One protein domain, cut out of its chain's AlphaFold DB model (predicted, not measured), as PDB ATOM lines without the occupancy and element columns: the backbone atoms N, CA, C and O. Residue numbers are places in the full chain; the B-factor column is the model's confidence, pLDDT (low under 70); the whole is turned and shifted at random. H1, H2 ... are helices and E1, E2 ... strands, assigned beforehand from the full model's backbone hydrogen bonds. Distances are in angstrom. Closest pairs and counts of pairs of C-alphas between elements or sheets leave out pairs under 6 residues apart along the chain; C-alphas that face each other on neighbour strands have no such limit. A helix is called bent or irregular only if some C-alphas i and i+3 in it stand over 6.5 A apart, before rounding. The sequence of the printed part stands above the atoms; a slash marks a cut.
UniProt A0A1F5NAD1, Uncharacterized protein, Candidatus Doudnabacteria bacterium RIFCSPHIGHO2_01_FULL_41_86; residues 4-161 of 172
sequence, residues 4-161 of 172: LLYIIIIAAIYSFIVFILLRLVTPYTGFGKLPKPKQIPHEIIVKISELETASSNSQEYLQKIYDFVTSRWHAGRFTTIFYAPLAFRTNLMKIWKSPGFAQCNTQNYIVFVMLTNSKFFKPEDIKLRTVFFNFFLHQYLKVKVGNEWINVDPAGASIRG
ATOM      1  N   LEU A   4       8.266 110.263 105.039       95.69
ATOM      2  CA  LEU A   4       7.380 111.360 104.647       95.69
ATOM      3  C   LEU A   4       8.117 112.705 104.522       95.69
ATOM      4  O   LEU A   4       7.896 113.446 103.567       95.69
ATOM      5  N   LEU A   5       9.027 113.006 105.452       96.38
ATOM      6  CA  LEU A   5       9.808 114.243 105.424       96.38
ATOM      7  C   LEU A   5      10.744 114.283 104.209       96.38
ATOM      8  O   LEU A   5      10.851 115.322 103.562       96.38
ATOM      9  N   TYR A   6      11.370 113.158 103.847       96.69
ATOM     10  CA  TYR A   6      12.194 113.086 102.635       96.69
ATOM     11  C   TYR A   6      11.375 113.342 101.368       96.69
ATOM     12  O   TYR A   6      11.812 114.106 100.513       96.69
ATOM     13  N   ILE A   7      10.177 112.759 101.260       96.88
ATOM     14  CA  ILE A   7       9.286 112.969 100.108       96.88
ATOM     15  C   ILE A   7       8.924 114.451  99.971       96.88
ATOM     16  O   ILE A   7       9.012 115.007  98.876       96.88
ATOM     17  N   ILE A   8       8.572 115.107 101.080       96.75
ATOM     18  CA  ILE A   8       8.233 116.537 101.091       96.75
ATOM     19  C   ILE A   8       9.431 117.381 100.646       96.75
ATOM     20  O   ILE A   8       9.279 118.258  99.796       96.75
ATOM     21  N   ILE A   9      10.628 117.100 101.170       97.12
ATOM     22  CA  ILE A   9      11.851 117.823 100.798       97.12
ATOM     23  C   ILE A   9      12.153 117.646  99.304       97.12
ATOM     24  O   ILE A   9      12.411 118.630  98.613       97.12
ATOM     25  N   ILE A  10      12.071 116.420  98.783       96.69
ATOM     26  CA  ILE A  10      12.310 116.133  97.361       96.69
ATOM     27  C   ILE A  10      11.297 116.876  96.484       96.69
ATOM     28  O   ILE A  10      11.690 117.525  95.514       96.69
ATOM     29  N   ALA A  11      10.010 116.840  96.836       95.50
ATOM     30  CA  ALA A  11       8.964 117.544  96.100       95.50
ATOM     31  C   ALA A  11       9.163 119.070  96.119       95.50
ATOM     32  O   ALA A  11       8.973 119.732  95.093       95.50
ATOM     33  N   ALA A  12       9.591 119.630  97.255       96.44
ATOM     34  CA  ALA A  12       9.890 121.052  97.393       96.44
ATOM     35  C   ALA A  12      11.098 121.467  96.539       96.44
ATOM     36  O   ALA A  12      11.014 122.445  95.796       96.44
ATOM     37  N   ILE A  13      12.191 120.694  96.579       96.88
ATOM     38  CA  ILE A  13      13.390 120.932  95.762       96.88
ATOM     39  C   ILE A  13      13.047 120.846  94.274       96.88
ATOM     40  O   ILE A  13      13.379 121.753  93.512       96.88
ATOM     41  N   TYR A  14      12.340 119.794  93.857       94.94
ATOM     42  CA  TYR A  14      11.895 119.628  92.475       94.94
ATOM     43  C   TYR A  14      11.046 120.819  92.012       94.94
ATOM     44  O   TYR A  14      11.307 121.397  90.955       94.94
ATOM     45  N   SER A  15      10.078 121.240  92.830       93.12
ATOM     46  CA  SER A  15       9.215 122.380  92.514       93.12
ATOM     47  C   SER A  15      10.021 123.674  92.396       93.12
ATOM     48  O   SER A  15       9.839 124.428  91.442       93.12
ATOM     49  N   PHE A  16      10.964 123.919  93.306       95.25
ATOM     50  CA  PHE A  16      11.850 125.078  93.226       95.25
ATOM     51  C   PHE A  16      12.694 125.064  91.943       95.25
ATOM     52  O   PHE A  16      12.772 126.074  91.241       95.25
ATOM     53  N   ILE A  17      13.272 123.916  91.585       93.12
ATOM     54  CA  ILE A  17      14.070 123.783  90.363       93.12
ATOM     55  C   ILE A  17      13.212 124.078  89.129       93.12
ATOM     56  O   ILE A  17      13.577 124.927  88.316       93.12
ATOM     57  N   VAL A  18      12.061 123.416  88.993       90.75
ATOM     58  CA  VAL A  18      11.226 123.513  87.790       90.75
ATOM     59  C   VAL A  18      10.565 124.881  87.661       90.75
ATOM     60  O   VAL A  18      10.606 125.478  86.587       90.75
ATOM     61  N   PHE A  19       9.974 125.400  88.737       91.00
ATOM     62  CA  PHE A  19       9.171 126.622  88.678       91.00
ATOM     63  C   PHE A  19       9.979 127.906  88.861       91.00
ATOM     64  O   PHE A  19       9.518 128.956  88.411       91.00
ATOM     65  N   ILE A  20      11.159 127.845  89.486       92.94
ATOM     66  CA  ILE A  20      11.988 129.024  89.761       92.94
ATOM     67  C   ILE A  20      13.311 128.945  89.003       92.94
ATOM     68  O   ILE A  20      13.542 129.756  88.107       92.94
ATOM     69  N   LEU A  21      14.167 127.966  89.313       93.12
ATOM     70  CA  LEU A  21      15.544 127.947  88.808       93.12
ATOM     71  C   LEU A  21      15.601 127.863  87.279       93.12
ATOM     72  O   LEU A  21      16.273 128.679  86.649       93.12
ATOM     73  N   LEU A  22      14.850 126.937  86.671       90.81
ATOM     74  CA  LEU A  22      14.819 126.777  85.215       90.81
ATOM     75  C   LEU A  22      14.372 128.055  84.498       90.81
ATOM     76  O   LEU A  22      14.889 128.343  83.421       90.81
ATOM     77  N   ARG A  23      13.482 128.848  85.104       92.00
ATOM     78  CA  ARG A  23      13.011 130.118  84.532       92.00
ATOM     79  C   ARG A  23      14.045 131.237  84.584       92.00
ATOM     80  O   ARG A  23      13.987 132.163  83.778       92.00
ATOM     81  N   LEU A  24      14.960 131.172  85.548       91.94
ATOM     82  CA  LEU A  24      16.040 132.145  85.698       91.94
ATOM     83  C   LEU A  24      17.192 131.853  84.735       91.94
ATOM     84  O   LEU A  24      17.781 132.786  84.194       91.94
ATOM     85  N   VAL A  25      17.501 130.574  84.507       93.00
ATOM     86  CA  VAL A  25      18.662 130.172  83.696       93.00
ATOM     87  C   VAL A  25      18.326 129.929  82.227       93.00
ATOM     88  O   VAL A  25      19.176 130.154  81.367       93.00
ATOM     89  N   THR A  26      17.108 129.479  81.909       93.62
ATOM     90  CA  THR A  26      16.736 129.153  80.526       93.62
ATOM     91  C   THR A  26      16.335 130.432  79.788       93.62
ATOM     92  O   THR A  26      15.379 131.103  80.199       93.62
ATOM     93  N   PRO A  27      17.002 130.785  78.675       94.25
ATOM     94  CA  PRO A  27      16.673 131.981  77.916       94.25
ATOM     95  C   PRO A  27      15.194 132.047  77.544       94.25
ATOM     96  O   PRO A  27      14.579 131.036  77.201       94.25
ATOM     97  N   TYR A  28      14.637 133.258  77.583       94.56
ATOM     98  CA  TYR A  28      13.267 133.561  77.148       94.56
ATOM     99  C   TYR A  28      12.147 132.951  78.008       94.56
ATOM    100  O   TYR A  28      10.983 133.094  77.660       94.56
ATOM    101  N   THR A  29      12.467 132.345  79.158       90.69
ATOM    102  CA  THR A  29      11.482 131.704  80.060       90.69
ATOM    103  C   THR A  29      11.202 132.479  81.354       90.69
ATOM    104  O   THR A  29      10.505 131.997  82.258       90.69
ATOM    105  N   GLY A  30      11.747 133.695  81.448       88.50
ATOM    106  CA  GLY A  30      11.697 134.527  82.645       88.50
ATOM    107  C   GLY A  30      10.285 134.923  83.092       88.50
ATOM    108  O   GLY A  30       9.264 134.603  82.481       88.50
ATOM    109  N   PHE A  31      10.218 135.649  84.207       87.00
ATOM    110  CA  PHE A  31       8.961 136.163  84.770       87.00
ATOM    111  C   PHE A  31       8.454 137.441  84.080       87.00
ATOM    112  O   PHE A  31       7.309 137.834  84.290       87.00
ATOM    113  N   GLY A  32       9.297 138.079  83.265       84.19
ATOM    114  CA  GLY A  32       9.020 139.367  82.632       84.19
ATOM    115  C   GLY A  32       8.655 139.289  81.148       84.19
ATOM    116  O   GLY A  32       8.322 138.237  80.602       84.19
ATOM    117  N   LYS A  33       8.732 140.450  80.490       90.81
ATOM    118  CA  LYS A  33       8.584 140.572  79.034       90.81
ATOM    119  C   LYS A  33       9.750 139.883  78.322       90.81
ATOM    120  O   LYS A  33      10.874 139.874  78.824       90.81
ATOM    121  N   LEU A  34       9.489 139.362  77.125       94.94
ATOM    122  CA  LEU A  34      10.552 138.865  76.257       94.94
ATOM    123  C   LEU A  34      11.469 140.028  75.837       94.94
ATOM    124  O   LEU A  34      10.967 141.098  75.471       94.94
ATOM    125  N   PRO A  35      12.800 139.855  75.902       94.62
ATOM    126  CA  PRO A  35      13.731 140.909  75.528       94.62
ATOM    127  C   PRO A  35      13.710 141.110  74.013       94.62
ATOM    128  O   PRO A  35      13.728 140.142  73.257       94.62
ATOM    129  N   LYS A  36      13.729 142.361  73.548       94.62
ATOM    130  CA  LYS A  36      13.961 142.624  72.123       94.62
ATOM    131  C   LYS A  36      15.390 142.219  71.740       94.62
ATOM    132  O   LYS A  36      16.319 142.495  72.507       94.62
ATOM    133  N   PRO A  37      15.599 141.613  70.560       92.88
ATOM    134  CA  PRO A  37      16.946 141.373  70.072       92.88
ATOM    135  C   PRO A  37      17.649 142.706  69.798       92.88
ATOM    136  O   PRO A  37      17.049 143.634  69.264       92.88
ATOM    137  N   LYS A  38      18.941 142.790  70.135       91.69
ATOM    138  CA  LYS A  38      19.764 143.970  69.816       91.69
ATOM    139  C   LYS A  38      19.985 144.128  68.309       91.69
ATOM    140  O   LYS A  38      20.118 145.241  67.823       91.69
ATOM    141  N   GLN A  39      20.069 143.006  67.598       94.88
ATOM    142  CA  GLN A  39      20.269 142.938  66.156       94.88
ATOM    143  C   GLN A  39      19.461 141.773  65.600       94.88
ATOM    144  O   GLN A  39      19.399 140.705  66.218       94.88
ATOM    145  N   ILE A  40      18.867 141.980  64.431       97.31
ATOM    146  CA  ILE A  40      18.093 140.963  63.730       97.31
ATOM    147  C   ILE A  40      18.843 140.613  62.445       97.31
ATOM    148  O   ILE A  40      19.145 141.510  61.659       97.31
ATOM    149  N   PRO A  41      19.166 139.328  62.229       97.88
ATOM    150  CA  PRO A  41      19.683 138.841  60.959       97.88
ATOM    151  C   PRO A  41      18.890 139.341  59.747       97.88
ATOM    152  O   PRO A  41      17.662 139.270  59.746       97.88
ATOM    153  N   HIS A  42      19.589 139.750  58.685       98.06
ATOM    154  CA  HIS A  42      18.952 140.206  57.445       98.06
ATOM    155  C   HIS A  42      17.973 139.167  56.869       98.06
ATOM    156  O   HIS A  42      16.871 139.525  56.474       98.06
ATOM    157  N   GLU A  43      18.313 137.874  56.926       98.25
ATOM    158  CA  GLU A  43      17.438 136.777  56.475       98.25
ATOM    159  C   GLU A  43      16.079 136.749  57.209       98.25
ATOM    160  O   GLU A  43      15.050 136.443  56.606       98.25
ATOM    161  N   ILE A  44      16.057 137.106  58.500       98.31
ATOM    162  CA  ILE A  44      14.819 137.190  59.286       98.31
ATOM    163  C   ILE A  44      14.011 138.417  58.860       98.31
ATOM    164  O   ILE A  44      12.802 138.309  58.692       98.31
ATOM    165  N   ILE A  45      14.669 139.561  58.644       98.50
ATOM    166  CA  ILE A  45      14.018 140.795  58.170       98.50
ATOM    167  C   ILE A  45      13.364 140.568  56.802       98.50
ATOM    168  O   ILE A  45      12.218 140.960  56.599       98.50
ATOM    169  N   VAL A  46      14.057 139.887  55.886       98.62
ATOM    170  CA  VAL A  46      13.514 139.534  54.568       98.62
ATOM    171  C   VAL A  46      12.265 138.668  54.716       98.62
ATOM    172  O   VAL A  46      11.236 138.994  54.128       98.62
ATOM    173  N   LYS A  47      12.305 137.617  55.548       98.69
ATOM    174  CA  LYS A  47      11.127 136.764  55.764       98.69
ATOM    175  C   LYS A  47       9.979 137.517  56.447       98.69
ATOM    176  O   LYS A  47       8.825 137.275  56.110       98.69
ATOM    177  N   ILE A  48      10.266 138.430  57.377       98.69
ATOM    178  CA  ILE A  48       9.252 139.309  57.981       98.69
ATOM    179  C   ILE A  48       8.557 140.116  56.880       98.69
ATOM    180  O   ILE A  48       7.344 139.993  56.746       98.69
ATOM    181  N   SER A  49       9.319 140.838  56.055       98.69
ATOM    182  CA  SER A  49       8.793 141.676  54.967       98.69
ATOM    183  C   SER A  49       7.986 140.877  53.933       98.69
ATOM    184  O   SER A  49       6.914 141.306  53.499       98.69
ATOM    185  N   GLU A  50       8.449 139.672  53.586       98.75
ATOM    186  CA  GLU A  50       7.733 138.738  52.708       98.75
ATOM    187  C   GLU A  50       6.351 138.387  53.279       98.75
ATOM    188  O   GLU A  50       5.331 138.571  52.611       98.75
ATOM    189  N   LEU A  51       6.299 137.932  54.537       98.75
ATOM    190  CA  LEU A  51       5.041 137.561  55.186       98.75
ATOM    191  C   LEU A  51       4.130 138.777  55.409       98.75
ATOM    192  O   LEU A  51       2.907 138.642  55.350       98.75
ATOM    193  N   GLU A  52       4.701 139.958  55.655       98.31
ATOM    194  CA  GLU A  52       3.953 141.202  55.841       98.31
ATOM    195  C   GLU A  52       3.286 141.669  54.558       98.31
ATOM    196  O   GLU A  52       2.126 142.072  54.583       98.31
ATOM    197  N   THR A  53       4.020 141.622  53.446       98.56
ATOM    198  CA  THR A  53       3.515 141.987  52.119       98.56
ATOM    199  C   THR A  53       2.429 141.016  51.679       98.56
ATOM    200  O   THR A  53       1.427 141.425  51.102       98.56
ATOM    201  N   ALA A  54       2.590 139.737  52.017       98.62
ATOM    202  CA  ALA A  54       1.594 138.719  51.736       98.62
ATOM    203  C   ALA A  54       0.340 138.826  52.617       98.62
ATOM    204  O   ALA A  54      -0.590 138.060  52.390       98.62
ATOM    205  N   SER A  55       0.300 139.675  53.653       98.62
ATOM    206  CA  SER A  55      -0.793 139.709  54.635       98.62
ATOM    207  C   SER A  55      -1.586 141.008  54.586       98.62
ATOM    208  O   SER A  55      -1.030 142.105  54.647       98.62
ATOM    209  N   SER A  56      -2.909 140.881  54.569       98.25
ATOM    210  CA  SER A  56      -3.830 142.017  54.503       98.25
ATOM    211  C   SER A  56      -4.068 142.651  55.875       98.25
ATOM    212  O   SER A  56      -4.369 143.838  55.978       98.25
ATOM    213  N   ASN A  57      -3.950 141.866  56.950       98.50
ATOM    214  CA  ASN A  57      -4.207 142.301  58.323       98.50
ATOM    215  C   ASN A  57      -3.384 141.496  59.348       98.50
ATOM    216  O   ASN A  57      -2.692 140.533  59.009       98.50
ATOM    217  N   SER A  58      -3.466 141.899  60.620       98.44
ATOM    218  CA  SER A  58      -2.707 141.302  61.725       98.44
ATOM    219  C   SER A  58      -3.082 139.845  62.015       98.44
ATOM    220  O   SER A  58      -2.200 139.061  62.357       98.44
ATOM    221  N   GLN A  59      -4.349 139.457  61.836       98.56
ATOM    222  CA  GLN A  59      -4.795 138.071  62.008       98.56
ATOM    223  C   GLN A  59      -4.142 137.154  60.971       98.56
ATOM    224  O   GLN A  59      -3.585 136.112  61.311       98.56
ATOM    225  N   GLU A  60      -4.183 137.563  59.704       98.62
ATOM    226  CA  GLU A  60      -3.585 136.815  58.603       98.62
ATOM    227  C   GLU A  60      -2.061 136.716  58.762       98.62
ATOM    228  O   GLU A  60      -1.482 135.649  58.573       98.62
ATOM    229  N   TYR A  61      -1.414 137.806  59.187       98.75
ATOM    230  CA  TYR A  61       0.020 137.812  59.463       98.75
ATOM    231  C   TYR A  61       0.403 136.861  60.604       98.75
ATOM    232  O   TYR A  61       1.378 136.113  60.492       98.75
ATOM    233  N   LEU A  62      -0.387 136.840  61.684       98.81
ATOM    234  CA  LEU A  62      -0.180 135.922  62.802       98.81
ATOM    235  C   LEU A  62      -0.287 134.458  62.356       98.81
ATOM    236  O   LEU A  62       0.565 133.651  62.730       98.81
ATOM    237  N   GLN A  63      -1.289 134.132  61.535       98.75
ATOM    238  CA  GLN A  63      -1.448 132.795  60.957       98.75
ATOM    239  C   GLN A  63      -0.236 132.409  60.104       98.75
ATOM    240  O   GLN A  63       0.353 131.355  60.329       98.75
ATOM    241  N   LYS A  64       0.226 133.290  59.207       98.81
ATOM    242  CA  LYS A  64       1.404 133.005  58.373       98.81
ATOM    243  C   LYS A  64       2.687 132.806  59.180       98.81
ATOM    244  O   LYS A  64       3.480 131.928  58.846       98.81
ATOM    245  N   ILE A  65       2.905 133.588  60.242       98.69
ATOM    246  CA  ILE A  65       4.036 133.360  61.158       98.69
ATOM    247  C   ILE A  65       3.911 131.992  61.821       98.69
ATOM    248  O   ILE A  65       4.898 131.261  61.898       98.69
ATOM    249  N   TYR A  66       2.720 131.653  62.309       98.75
ATOM    250  CA  TYR A  66       2.476 130.376  62.963       98.75
ATOM    251  C   TYR A  66       2.784 129.200  62.029       98.75
ATOM    252  O   TYR A  66       3.556 128.314  62.395       98.75
ATOM    253  N   ASP A  67       2.274 129.238  60.799       98.62
ATOM    254  CA  ASP A  67       2.492 128.196  59.791       98.62
ATOM    255  C   ASP A  67       3.968 128.107  59.374       98.62
ATOM    256  O   ASP A  67       4.544 127.021  59.267       98.62
ATOM    257  N   PHE A  68       4.634 129.253  59.204       98.62
ATOM    258  CA  PHE A  68       6.062 129.292  58.900       98.62
ATOM    259  C   PHE A  68       6.908 128.668  60.020       98.62
ATOM    260  O   PHE A  68       7.791 127.851  59.756       98.62
ATOM    261  N   VAL A  69       6.654 129.030  61.279       98.44
ATOM    262  CA  VAL A  69       7.434 128.507  62.409       98.44
ATOM    263  C   VAL A  69       7.168 127.015  62.614       98.44
ATOM    264  O   VAL A  69       8.122 126.261  62.794       98.44
ATOM    265  N   THR A  70       5.909 126.578  62.544       98.25
ATOM    266  CA  THR A  70       5.524 125.171  62.769       98.25
ATOM    267  C   THR A  70       5.938 124.230  61.638       98.25
ATOM    268  O   THR A  70       6.180 123.052  61.890       98.25
ATOM    269  N   SER A  71       6.083 124.730  60.408       97.88
ATOM    270  CA  SER A  71       6.638 123.951  59.290       97.88
ATOM    271  C   SER A  71       8.164 123.833  59.335       97.88
ATOM    272  O   SER A  71       8.727 122.865  58.825       97.88
ATOM    273  N   ARG A  72       8.857 124.805  59.944       97.94
ATOM    274  CA  ARG A  72      10.327 124.868  59.966       97.94
ATOM    275  C   ARG A  72      10.956 124.244  61.210       97.94
ATOM    276  O   ARG A  72      12.056 123.684  61.123       97.94
ATOM    277  N   TRP A  73      10.292 124.352  62.356       97.62
ATOM    278  CA  TRP A  73      10.766 123.805  63.623       97.62
ATOM    279  C   TRP A  73       9.736 122.894  64.264       97.62
ATOM    280  O   TRP A  73       8.536 123.133  64.182       97.62
ATOM    281  N   HIS A  74      10.228 121.869  64.958       95.56
ATOM    282  CA  HIS A  74       9.385 120.958  65.716       95.56
ATOM    283  C   HIS A  74       9.880 120.766  67.147       95.56
ATOM    284  O   HIS A  74      11.067 120.887  67.446       95.56
ATOM    285  N   ALA A  75       8.952 120.448  68.044       92.81
ATOM    286  CA  ALA A  75       9.240 120.013  69.406       92.81
ATOM    287  C   ALA A  75       8.801 118.559  69.612       92.81
ATOM    288  O   ALA A  75       8.028 118.005  68.833       92.81
ATOM    289  N   GLY A  76       9.273 117.941  70.692       86.88
ATOM    290  CA  GLY A  76       8.899 116.587  71.074       86.88
ATOM    291  C   GLY A  76       8.954 116.409  72.587       86.88
ATOM    292  O   GLY A  76       9.675 117.114  73.298       86.88
ATOM    293  N   ARG A  77       8.142 115.470  73.082       76.75
ATOM    294  CA  ARG A  77       7.892 115.290  74.522       76.75
ATOM    295  C   ARG A  77       9.151 114.867  75.273       76.75
ATOM    296  O   ARG A  77       9.524 115.505  76.246       76.75
ATOM    297  N   PHE A  78       9.827 113.833  74.777       78.81
ATOM    298  CA  PHE A  78      11.020 113.264  75.416       78.81
ATOM    299  C   PHE A  78      12.330 113.760  74.798       78.81
ATOM    300  O   PHE A  78      13.373 113.741  75.445       78.81
ATOM    301  N   THR A  79      12.281 114.282  73.571       81.19
ATOM    302  CA  THR A  79      13.452 114.844  72.884       81.19
ATOM    303  C   THR A  79      14.001 116.080  73.593       81.19
ATOM    304  O   THR A  79      15.201 116.329  73.547       81.19
ATOM    305  N   THR A  80      13.166 116.807  74.337       75.81
ATOM    306  CA  THR A  80      13.599 117.964  75.136       75.81
ATOM    307  C   THR A  80      14.694 117.617  76.153       75.81
ATOM    308  O   THR A  80      15.579 118.440  76.370       75.81
ATOM    309  N   ILE A  81      14.692 116.400  76.714       81.94
ATOM    310  CA  ILE A  81      15.732 115.940  77.650       81.94
ATOM    311  C   ILE A  81      17.041 115.671  76.897       81.94
ATOM    312  O   ILE A  81      18.092 116.179  77.281       81.94
ATOM    313  N   PHE A  82      16.973 114.939  75.781       85.81
ATOM    314  CA  PHE A  82      18.150 114.582  74.978       85.81
ATOM    315  C   PHE A  82      18.832 115.789  74.325       85.81
ATOM    316  O   PHE A  82      20.040 115.779  74.103       85.81
ATOM    317  N   TYR A  83      18.071 116.847  74.051       87.62
ATOM    318  CA  TYR A  83      18.558 118.048  73.381       87.62
ATOM    319  C   TYR A  83      18.578 119.285  74.284       87.62
ATOM    320  O   TYR A  83      18.584 120.407  73.775       87.62
ATOM    321  N   ALA A  84      18.619 119.114  75.609       87.56
ATOM    322  CA  ALA A  84      18.589 120.211  76.580       87.56
ATOM    323  C   ALA A  84      19.541 121.394  76.263       87.56
ATOM    324  O   ALA A  84      19.090 122.537  76.376       87.56
ATOM    325  N   PRO A  85      20.789 121.197  75.773       91.25
ATOM    326  CA  PRO A  85      21.672 122.315  75.416       91.25
ATOM    327  C   PRO A  85      21.101 123.265  74.352       91.25
ATOM    328  O   PRO A  85      21.457 124.442  74.314       91.25
ATOM    329  N   LEU A  86      20.197 122.788  73.488       92.00
ATOM    330  CA  LEU A  86      19.573 123.617  72.455       92.00
ATOM    331  C   LEU A  86      18.651 124.695  73.043       92.00
ATOM    332  O   LEU A  86      18.552 125.774  72.457       92.00
ATOM    333  N   ALA A  87      18.089 124.467  74.237       91.38
ATOM    334  CA  ALA A  87      17.246 125.439  74.932       91.38
ATOM    335  C   ALA A  87      18.020 126.711  75.330       91.38
ATOM    336  O   ALA A  87      17.416 127.759  75.544       91.38
ATOM    337  N   PHE A  88      19.354 126.644  75.398       94.62
ATOM    338  CA  PHE A  88      20.222 127.758  75.791       94.62
ATOM    339  C   PHE A  88      20.764 128.563  74.601       94.62
ATOM    340  O   PHE A  88      21.557 129.491  74.779       94.62
ATOM    341  N   ARG A  89      20.346 128.252  73.368       93.69
ATOM    342  CA  ARG A  89      20.730 129.035  72.189       93.69
ATOM    343  C   ARG A  89      20.064 130.411  72.227       93.69
ATOM    344  O   ARG A  89      18.844 130.519  72.234       93.69
ATOM    345  N   THR A  90      20.882 131.459  72.177       94.94
ATOM    346  CA  THR A  90      20.425 132.863  72.141       94.94
ATOM    347  C   THR A  90      20.776 133.588  70.842       94.94
ATOM    348  O   THR A  90      20.224 134.644  70.534       94.94
ATOM    349  N   ASN A  91      21.696 133.033  70.048       96.00
ATOM    350  CA  ASN A  91      22.091 133.617  68.773       96.00
ATOM    351  C   ASN A  91      21.014 133.344  67.711       96.00
ATOM    352  O   ASN A  91      20.880 132.215  67.232       96.00
ATOM    353  N   LEU A  92      20.284 134.394  67.326       96.56
ATOM    354  CA  LEU A  92      19.199 134.318  66.344       96.56
ATOM    355  C   LEU A  92      19.636 133.738  64.999       96.56
ATOM    356  O   LEU A  92      18.905 132.935  64.435       96.56
ATOM    357  N   MET A  93      20.827 134.083  64.505       96.69
ATOM    358  CA  MET A  93      21.328 133.550  63.234       96.69
ATOM    359  C   MET A  93      21.549 132.034  63.311       96.69
ATOM    360  O   MET A  93      21.171 131.299  62.402       96.69
ATOM    361  N   LYS A  94      22.123 131.542  64.416       96.00
ATOM    362  CA  LYS A  94      22.323 130.100  64.630       96.00
ATOM    363  C   LYS A  94      20.992 129.356  64.736       96.00
ATOM    364  O   LYS A  94      20.871 128.273  64.173       96.00
ATOM    365  N   ILE A  95      20.008 129.929  65.434       96.06
ATOM    366  CA  ILE A  95      18.649 129.368  65.520       96.06
ATOM    367  C   ILE A  95      18.021 129.314  64.123       96.06
ATOM    368  O   ILE A  95      17.555 128.262  63.698       96.06
ATOM    369  N   TRP A  96      18.082 130.423  63.383       97.44
ATOM    370  CA  TRP A  96      17.501 130.557  62.050       97.44
ATOM    371  C   TRP A  96      18.045 129.534  61.049       97.44
ATOM    372  O   TRP A  96      17.275 128.894  60.329       97.44
ATOM    373  N   LYS A  97      19.368 129.337  61.045       97.00
ATOM    374  CA  LYS A  97      20.071 128.397  60.158       97.00
ATOM    375  C   LYS A  97      19.957 126.930  60.578       97.00
ATOM    376  O   LYS A  97      20.433 126.068  59.851       97.00
ATOM    377  N   SER A  98      19.323 126.641  61.714       95.75
ATOM    378  CA  SER A  98      19.134 125.282  62.232       95.75
ATOM    379  C   SER A  98      17.643 124.905  62.244       95.75
ATOM    380  O   SER A  98      17.035 124.918  63.318       95.75
ATOM    381  N   PRO A  99      17.015 124.616  61.087       95.75
ATOM    382  CA  PRO A  99      15.670 124.038  61.070       95.75
ATOM    383  C   PRO A  99      15.662 122.653  61.741       95.75
ATOM    384  O   PRO A  99      16.709 122.025  61.910       95.75
ATOM    385  N   GLY A 100      14.477 122.170  62.116       95.38
ATOM    386  CA  GLY A 100      14.310 120.900  62.825       95.38
ATOM    387  C   GLY A 100      13.987 121.091  64.305       95.38
ATOM    388  O   GLY A 100      13.153 121.926  64.655       95.38
ATOM    389  N   PHE A 101      14.593 120.293  65.184       95.56
ATOM    390  CA  PHE A 101      14.208 120.307  66.592       95.56
ATOM    391  C   PHE A 101      14.577 121.634  67.282       95.56
ATOM    392  O   PHE A 101      15.735 122.057  67.275       95.56
ATOM    393  N   ALA A 102      13.592 122.259  67.927       96.00
ATOM    394  CA  ALA A 102      13.767 123.432  68.777       96.00
ATOM    395  C   ALA A 102      12.787 123.397  69.957       96.00
ATOM    396  O   ALA A 102      11.625 123.020  69.811       96.00
ATOM    397  N   GLN A 103      13.233 123.829  71.133       95.06
ATOM    398  CA  GLN A 103      12.394 123.900  72.325       95.06
ATOM    399  C   GLN A 103      11.348 125.020  72.241       95.06
ATOM    400  O   GLN A 103      11.477 125.974  71.469       95.06
ATOM    401  N   CYS A 104      10.318 124.928  73.088       94.94
ATOM    402  CA  CYS A 104       9.225 125.901  73.138       94.94
ATOM    403  C   CYS A 104       9.711 127.340  73.384       94.94
ATOM    404  O   CYS A 104       9.171 128.265  72.784       94.94
ATOM    405  N   ASN A 105      10.763 127.548  74.189       96.00
ATOM    406  CA  ASN A 105      11.339 128.880  74.410       96.00
ATOM    407  C   ASN A 105      11.932 129.468  73.125       96.00
ATOM    408  O   ASN A 105      11.689 130.630  72.809       96.00
ATOM    409  N   THR A 106      12.668 128.663  72.360       96.81
ATOM    410  CA  THR A 106      13.272 129.076  71.093       96.81
ATOM    411  C   THR A 106      12.208 129.376  70.042       96.81
ATOM    412  O   THR A 106      12.253 130.439  69.426       96.81
ATOM    413  N   GLN A 107      11.228 128.483  69.866       97.88
ATOM    414  CA  GLN A 107      10.158 128.680  68.884       97.88
ATOM    415  C   GLN A 107       9.330 129.933  69.198       97.88
ATOM    416  O   GLN A 107       9.122 130.775  68.324       97.88
ATOM    417  N   ASN A 108       8.931 130.119  70.460       98.00
ATOM    418  CA  ASN A 108       8.185 131.308  70.872       98.00
ATOM    419  C   ASN A 108       9.015 132.584  70.751       98.00
ATOM    420  O   ASN A 108       8.472 133.631  70.409       98.00
ATOM    421  N   TYR A 109      10.324 132.519  70.991       98.19
ATOM    422  CA  TYR A 109      11.179 133.680  70.787       98.19
ATOM    423  C   TYR A 109      11.268 134.075  69.308       98.19
ATOM    424  O   TYR A 109      11.200 135.263  69.004       98.19
ATOM    425  N   ILE A 110      11.329 133.114  68.377       98.44
ATOM    426  CA  ILE A 110      11.265 133.409  66.937       98.44
ATOM    427  C   ILE A 110       9.926 134.054  66.565       98.44
ATOM    428  O   ILE A 110       9.931 135.102  65.922       98.44
ATOM    429  N   VAL A 111       8.798 133.507  67.035       98.69
ATOM    430  CA  VAL A 111       7.475 134.124  66.832       98.69
ATOM    431  C   VAL A 111       7.455 135.559  67.367       98.69
ATOM    432  O   VAL A 111       7.051 136.476  66.657       98.69
ATOM    433  N   PHE A 112       7.943 135.785  68.589       98.69
ATOM    434  CA  PHE A 112       8.023 137.118  69.189       98.69
ATOM    435  C   PHE A 112       8.871 138.092  68.359       98.69
ATOM    436  O   PHE A 112       8.455 139.230  68.134       98.69
ATOM    437  N   VAL A 113      10.045 137.663  67.887       98.56
ATOM    438  CA  VAL A 113      10.919 138.492  67.046       98.56
ATOM    439  C   VAL A 113      10.217 138.862  65.745       98.56
ATOM    440  O   VAL A 113      10.236 140.033  65.376       98.56
ATOM    441  N   MET A 114       9.562 137.908  65.081       98.75
ATOM    442  CA  MET A 114       8.856 138.172  63.826       98.75
ATOM    443  C   MET A 114       7.671 139.122  64.026       98.75
ATOM    444  O   MET A 114       7.547 140.101  63.299       98.75
ATOM    445  N   LEU A 115       6.858 138.907  65.066       98.62
ATOM    446  CA  LEU A 115       5.715 139.771  65.367       98.62
ATOM    447  C   LEU A 115       6.152 141.203  65.702       98.62
ATOM    448  O   LEU A 115       5.677 142.152  65.087       98.62
ATOM    449  N   THR A 116       7.081 141.377  66.646       98.19
ATOM    450  CA  THR A 116       7.455 142.713  67.160       98.19
ATOM    451  C   THR A 116       8.283 143.568  66.208       98.19
ATOM    452  O   THR A 116       8.522 144.738  66.508       98.19
ATOM    453  N   ASN A 117       8.745 142.988  65.101       98.25
ATOM    454  CA  ASN A 117       9.462 143.698  64.044       98.25
ATOM    455  C   ASN A 117       8.635 143.806  62.761       98.25
ATOM    456  O   ASN A 117       9.177 144.160  61.720       98.25
ATOM    457  N   SER A 118       7.336 143.527  62.863       98.12
ATOM    458  CA  SER A 118       6.359 143.828  61.828       98.12
ATOM    459  C   SER A 118       5.647 145.159  62.092       98.12
ATOM    460  O   SER A 118       5.667 145.688  63.204       98.12
ATOM    461  N   LYS A 119       4.925 145.665  61.095       98.00
ATOM    462  CA  LYS A 119       3.984 146.785  61.181       98.00
ATOM    463  C   LYS A 119       2.715 146.449  61.971       98.00
ATOM    464  O   LYS A 119       1.963 147.359  62.308       98.00
ATOM    465  N   PHE A 120       2.446 145.167  62.235       98.44
ATOM    466  CA  PHE A 120       1.171 144.704  62.790       98.44
ATOM    467  C   PHE A 120       1.140 144.622  64.317       98.44
ATOM    468  O   PHE A 120       0.061 144.734  64.894       98.44
ATOM    469  N   PHE A 121       2.285 144.406  64.971       98.44
ATOM    470  CA  PHE A 121       2.329 144.088  66.400       98.44
ATOM    471  C   PHE A 121       3.416 144.850  67.145       98.44
ATOM    472  O   PHE A 121       4.528 145.050  66.657       98.44
ATOM    473  N   LYS A 122       3.113 145.204  68.394       97.81
ATOM    474  CA  LYS A 122       4.063 145.764  69.355       97.81
ATOM    475  C   LYS A 122       4.358 144.746  70.462       97.81
ATOM    476  O   LYS A 122       3.593 143.807  70.670       97.81
ATOM    477  N   PRO A 123       5.454 144.905  71.223       97.44
ATOM    478  CA  PRO A 123       5.751 144.020  72.352       97.44
ATOM    479  C   PRO A 123       4.626 143.926  73.386       97.44
ATOM    480  O   PRO A 123       4.467 142.892  74.024       97.44
ATOM    481  N   GLU A 124       3.854 144.996  73.569       97.19
ATOM    482  CA  GLU A 124       2.733 145.060  74.512       97.19
ATOM    483  C   GLU A 124       1.564 144.159  74.094       97.19
ATOM    484  O   GLU A 124       0.790 143.717  74.948       97.19
ATOM    485  N   ASP A 125       1.478 143.837  72.802       98.25
ATOM    486  CA  ASP A 125       0.487 142.927  72.237       98.25
ATOM    487  C   ASP A 125       0.851 141.460  72.487       98.25
ATOM    488  O   ASP A 125       0.098 140.572  72.105       98.25
ATOM    489  N   ILE A 126       1.987 141.170  73.132       98.38
ATOM    490  CA  ILE A 126       2.492 139.809  73.307       98.38
ATOM    491  C   ILE A 126       2.744 139.523  74.783       98.38
ATOM    492  O   ILE A 126       3.467 140.227  75.487       98.38
ATOM    493  N   LYS A 127       2.165 138.425  75.261       97.19
ATOM    494  CA  LYS A 127       2.314 137.951  76.635       97.19
ATOM    495  C   LYS A 127       2.848 136.530  76.638       97.19
ATOM    496  O   LYS A 127       2.190 135.625  76.139       97.19
ATOM    497  N   LEU A 128       3.995 136.320  77.277       96.69
ATOM    498  CA  LEU A 128       4.470 134.976  77.584       96.69
ATOM    499  C   LEU A 128       3.564 134.343  78.651       96.69
ATOM    500  O   LEU A 128       3.146 134.995  79.619       96.69
ATOM    501  N   ARG A 129       3.233 133.069  78.462       95.44
ATOM    502  CA  ARG A 129       2.493 132.245  79.415       95.44
ATOM    503  C   ARG A 129       3.205 130.922  79.590       95.44
ATOM    504  O   ARG A 129       3.790 130.395  78.653       95.44
ATOM    505  N   THR A 130       3.130 130.391  80.800       93.44
ATOM    506  CA  THR A 130       3.717 129.104  81.162       93.44
ATOM    507  C   THR A 130       2.655 128.217  81.777       93.44
ATOM    508  O   THR A 130       1.803 128.697  82.524       93.44
ATOM    509  N   VAL A 131       2.732 126.927  81.493       92.38
ATOM    510  CA  VAL A 131       1.879 125.887  82.064       92.38
ATOM    511  C   VAL A 131       2.737 124.693  82.433       92.38
ATOM    512  O   VAL A 131       3.824 124.498  81.892       92.38
ATOM    513  N   PHE A 132       2.242 123.885  83.356       89.50
ATOM    514  CA  PHE A 132       2.871 122.618  83.675       89.50
ATOM    515  C   PHE A 132       2.464 121.564  82.637       89.50
ATOM    516  O   PHE A 132       1.278 121.433  82.324       89.50
ATOM    517  N   PHE A 133       3.445 120.853  82.082       88.00
ATOM    518  CA  PHE A 133       3.245 119.784  81.107       88.00
ATOM    519  C   PHE A 133       4.311 118.698  81.291       88.00
ATOM    520  O   PHE A 133       5.502 118.964  81.146       88.00
ATOM    521  N   ASN A 134       3.878 117.470  81.601       83.88
ATOM    522  CA  ASN A 134       4.733 116.281  81.735       83.88
ATOM    523  C   ASN A 134       5.994 116.516  82.588       83.88
ATOM    524  O   ASN A 134       7.098 116.201  82.157       83.88
ATOM    525  N   PHE A 135       5.828 117.066  83.794       85.75
ATOM    526  CA  PHE A 135       6.922 117.346  84.742       85.75
ATOM    527  C   PHE A 135       7.881 118.479  84.350       85.75
ATOM    528  O   PHE A 135       8.880 118.706  85.036       85.75
ATOM    529  N   PHE A 136       7.566 119.239  83.305       86.56
ATOM    530  CA  PHE A 136       8.336 120.407  82.897       86.56
ATOM    531  C   PHE A 136       7.434 121.625  82.710       86.56
ATOM    532  O   PHE A 136       6.206 121.531  82.620       86.56
ATOM    533  N   LEU A 137       8.057 122.800  82.648       90.19
ATOM    534  CA  LEU A 137       7.374 124.005  82.203       90.19
ATOM    535  C   LEU A 137       7.287 124.010  80.682       90.19
ATOM    536  O   LEU A 137       8.299 124.020  79.983       90.19
ATOM    537  N   HIS A 138       6.063 124.074  80.179       93.44
ATOM    538  CA  HIS A 138       5.788 124.445  78.801       93.44
ATOM    539  C   HIS A 138       5.433 125.924  78.734       93.44
ATOM    540  O   HIS A 138       4.872 126.484  79.678       93.44
ATOM    541  N   GLN A 139       5.751 126.569  77.617       94.06
ATOM    542  CA  GLN A 139       5.438 127.975  77.420       94.06
ATOM    543  C   GLN A 139       4.810 128.210  76.052       94.06
ATOM    544  O   GLN A 139       5.145 127.539  75.078       94.06
ATOM    545  N   TYR A 140       3.931 129.199  75.990       97.06
ATOM    546  CA  TYR A 140       3.255 129.655  74.781       97.06
ATOM    547  C   TYR A 140       3.076 131.176  74.846       97.06
ATOM    548  O   TYR A 140       3.297 131.798  75.894       97.06
ATOM    549  N   LEU A 141       2.689 131.796  73.735       98.31
ATOM    550  CA  LEU A 141       2.384 133.225  73.692       98.31
ATOM    551  C   LEU A 141       0.872 133.453  73.673       98.31
ATOM    552  O   LEU A 141       0.128 132.690  73.070       98.31
ATOM    553  N   LYS A 142       0.410 134.542  74.288       98.25
ATOM    554  CA  LYS A 142      -0.879 135.159  73.960       98.25
ATOM    555  C   LYS A 142      -0.604 136.423  73.164       98.25
ATOM    556  O   LYS A 142       0.112 137.291  73.660       98.25
ATOM    557  N   VAL A 143      -1.171 136.516  71.969       98.69
ATOM    558  CA  VAL A 143      -1.003 137.647  71.054       98.69
ATOM    559  C   VAL A 143      -2.330 138.380  70.918       98.69
ATOM    560  O   VAL A 143      -3.368 137.749  70.728       98.69
ATOM    561  N   LYS A 144      -2.312 139.703  71.065       98.69
ATOM    562  CA  LYS A 144      -3.497 140.547  70.954       98.69
ATOM    563  C   LYS A 144      -3.771 140.867  69.488       98.69
ATOM    564  O   LYS A 144      -2.947 141.507  68.846       98.69
ATOM    565  N   VAL A 145      -4.930 140.464  68.977       98.31
ATOM    566  CA  VAL A 145      -5.400 140.798  67.626       98.31
ATOM    567  C   VAL A 145      -6.736 141.520  67.762       98.31
ATOM    568  O   VAL A 145      -7.719 140.947  68.224       98.31
ATOM    569  N   GLY A 146      -6.763 142.815  67.435       96.25
ATOM    570  CA  GLY A 146      -7.920 143.663  67.728       96.25
ATOM    571  C   GLY A 146      -8.215 143.698  69.233       96.25
ATOM    572  O   GLY A 146      -7.376 144.139  70.023       96.25
ATOM    573  N   ASN A 147      -9.391 143.210  69.633       96.81
ATOM    574  CA  ASN A 147      -9.818 143.142  71.037       96.81
ATOM    575  C   ASN A 147      -9.616 141.763  71.686       96.81
ATOM    576  O   ASN A 147      -9.891 141.605  72.876       96.81
ATOM    577  N   GLU A 148      -9.100 140.780  70.949       97.94
ATOM    578  CA  GLU A 148      -8.992 139.397  71.411       97.94
ATOM    579  C   GLU A 148      -7.549 138.990  71.709       97.94
ATOM    580  O   GLU A 148      -6.596 139.537  71.156       97.94
ATOM    581  N   TRP A 149      -7.383 138.008  72.598       98.56
ATOM    582  CA  TRP A 149      -6.089 137.394  72.900       98.56
ATOM    583  C   TRP A 149      -6.052 135.962  72.378       98.56
ATOM    584  O   TRP A 149      -6.683 135.076  72.955       98.56
ATOM    585  N   ILE A 150      -5.239 135.727  71.355       98.69
ATOM    586  CA  ILE A 150      -5.098 134.439  70.678       98.69
ATOM    587  C   ILE A 150      -3.903 133.689  71.259       98.69
ATOM    588  O   ILE A 150      -2.825 134.263  71.423       98.69
ATOM    589  N   ASN A 151      -4.079 132.409  71.595       98.56
ATOM    590  CA  ASN A 151      -2.963 131.570  72.035       98.56
ATOM    591  C   ASN A 151      -2.130 131.127  70.827       98.56
ATOM    592  O   ASN A 151      -2.673 130.724  69.802       98.56
ATOM    593  N   VAL A 152      -0.813 131.172  70.964       98.62
ATOM    594  CA  VAL A 152       0.148 130.823  69.922       98.62
ATOM    595  C   VAL A 152       1.146 129.852  70.530       98.62
ATOM    596  O   VAL A 152       1.978 130.236  71.355       98.62
ATOM    597  N   ASP A 153       1.023 128.583  70.151       98.06
ATOM    598  CA  ASP A 153       1.827 127.482  70.685       98.06
ATOM    599  C   ASP A 153       2.422 126.627  69.549       98.06
ATOM    600  O   ASP A 153       1.858 125.587  69.190       98.06
ATOM    601  N   PRO A 154       3.539 127.060  68.932       98.06
ATOM    602  CA  PRO A 154       4.167 126.326  67.834       98.06
ATOM    603  C   PRO A 154       4.700 124.954  68.265       98.06
ATOM    604  O   PRO A 154       4.500 123.957  67.576       98.06
ATOM    605  N   ALA A 155       5.287 124.862  69.462       95.94
ATOM    606  CA  ALA A 155       5.731 123.581  70.005       95.94
ATOM    607  C   ALA A 155       4.538 122.643  70.269       95.94
ATOM    608  O   ALA A 155       4.633 121.433  70.048       95.94
ATOM    609  N   GLY A 156       3.394 123.198  70.679       95.50
ATOM    610  CA  GLY A 156       2.140 122.467  70.802       95.50
ATOM    611  C   GLY A 156       1.624 121.881  69.488       95.50
ATOM    612  O   GLY A 156       1.048 120.787  69.500       95.50
ATOM    613  N   ALA A 157       1.885 122.554  68.365       95.94
ATOM    614  CA  ALA A 157       1.564 122.062  67.027       95.94
ATOM    615  C   ALA A 157       2.273 120.735  66.746       95.94
ATOM    616  O   ALA A 157       1.631 119.743  66.418       95.94
ATOM    617  N   SER A 158       3.587 120.667  66.971       92.19
ATOM    618  CA  SER A 158       4.355 119.444  66.700       92.19
ATOM    619  C   SER A 158       4.085 118.328  67.708       92.19
ATOM    620  O   SER A 158       4.096 117.154  67.356       92.19
ATOM    621  N   ILE A 159       3.847 118.671  68.978       91.75
ATOM    622  CA  ILE A 159       3.685 117.673  70.047       91.75
ATOM    623  C   ILE A 159       2.293 117.014  70.021       91.75
ATOM    624  O   ILE A 159       2.157 115.851  70.422       91.75
ATOM    625  N   ARG A 160       1.247 117.763  69.638       91.12
ATOM    626  CA  ARG A 160      -0.166 117.349  69.759       91.12
ATOM    627  C   ARG A 160      -1.084 117.854  68.636       91.12
ATOM    628  O   ARG A 160      -2.299 117.797  68.804       91.12
ATOM    629  N   GLY A 161      -0.546 118.373  67.534       93.69
ATOM    630  CA  GLY A 161      -1.354 118.886  66.422       93.69
ATOM    631  C   GLY A 161      -2.214 120.090  66.807       93.69
ATOM    632  O   GLY A 161      -3.313 120.248  66.286       93.69
TER     633      GLY A 161
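What this domain is: This is residues 4 to 161 of the 172 residues of an uncharacterized protein of Candidatus Doudnabacteria bacterium RIFCSPHIGHO2_01_FULL_41_86 (UniProt A0A1F5NAD1). A compact body with one long helical arm: H1 sticks out of the body with residues 4 to 13 and makes much of the length. In the body a strongly twisted sheet of three strands, E1, E2 and E3, has H7 along its inner strand E2, and H3 and H8 pack on H7, while H2 packs on H3 and the short helices H4, H5 and H6 lie in the loops between H3 and H7. The printed part has 158 residues, with eight named helices and three named strands in the order H1 H2 H3 H4 H5 H6 H7 E1 E2 E3 H8; the sheet runs E1 E2 E3, antiparallel throughout, and the class is mixed, helices and strands. The whole is compact, with a radius of gyration of the C-alphas of 16.5 A, yet elongated in outline, spanning 61 by 35 by 32 A.

Where its parts are: H1, residues 4 to 25, begins at C-alpha 4, (7.380, 111.360, 104.647), and is 30.3 A long, with a kink of 29 degrees near residue 18; it is only just irregular, C-alphas 19 and 22 being 6.6 A apart. H2 is residues 42 to 53, 16.4 A, and H3 is residues 58 to 72, 21.0 A. Three short helices follow: H4, residues 79 to 82; H5, residues 84 to 88; and H6, residues 92 to 96. H7, residues 104 to 116, begins at C-alpha 104, (9.225, 125.901, 73.138), and measures 17.9 A. The strands are E1, residues 126 to 133, 21.5 A; E2, residues 136 to 145, 28.9 A; and E3, residues 148 to 152, 12.6 A. H8, residues 154 to 160, ends at C-alpha 160, (-0.166, 117.349, 69.759).

How they stand to each other: E1, E2 and E3 form a meander, each strand the antiparallel neighbour of the one before. In the hairpin E1 and E2, N 129 and O 140 are 2.9 A apart, within hydrogen-bond range; in the hairpin E2 and E3, N 143 and O 150 are 2.8 A apart. H7 is on the sheet at a height of 8.8 A, over E2, along the strands at 12 degrees on the local plane. The arrangement is two layers, helices on one face of a sheet, with H1, H3 and H7. H1 is on the sheet with residues 15 to 23; its closest C-alphas to E2 are those of Val 18 and Phe 136, 6.5 A. H3 is the hub, touching three helices. It touches H7, closest at the C-alphas of Ile 65 and Val 111, 6.7 A, opposite ways at a steep tilt of 37 degrees, only just steep. H2 touches H3 with residues 51 to 52 alone, closest at the C-alphas of Glu 52 and Tyr 61, 6.3 A, opposite ways at a steep tilt of 45 degrees. H8 touches H7, closest at the C-alphas of Cys 104 and Ala 155, 5.2 A, and only grazes the sheet with residues 154 to 156. H5 and H6 are each close but not clearly touching to H7, the closest C-alphas being Ala 87 and Thr 106, 6.6 A, and Ile 95 and Thr 106, 7.7 A. H4 and H5 meet only through their link. Every O i to N i+4 pair is within hydrogen-bond range in H2, H3, H6, H7 and H8, against 16 of 18 in H1 and 0 of 1 in H5, where 2 of 2 O i to N i+3 pairs are; H4 is too short for an O i to N i+4 pair.

The domain as a whole: The two C-alphas farthest apart are those of Leu 4 and Thr 53, 60.9 A. Without residues 4 to 13, which stand free, the body spans 46 by 34 by 32 A. The printed part has no cut. The link from H1 to H2, 16 residues, is long. The mean pLDDT of the printed part is 95.0, and no printed residue is under 70.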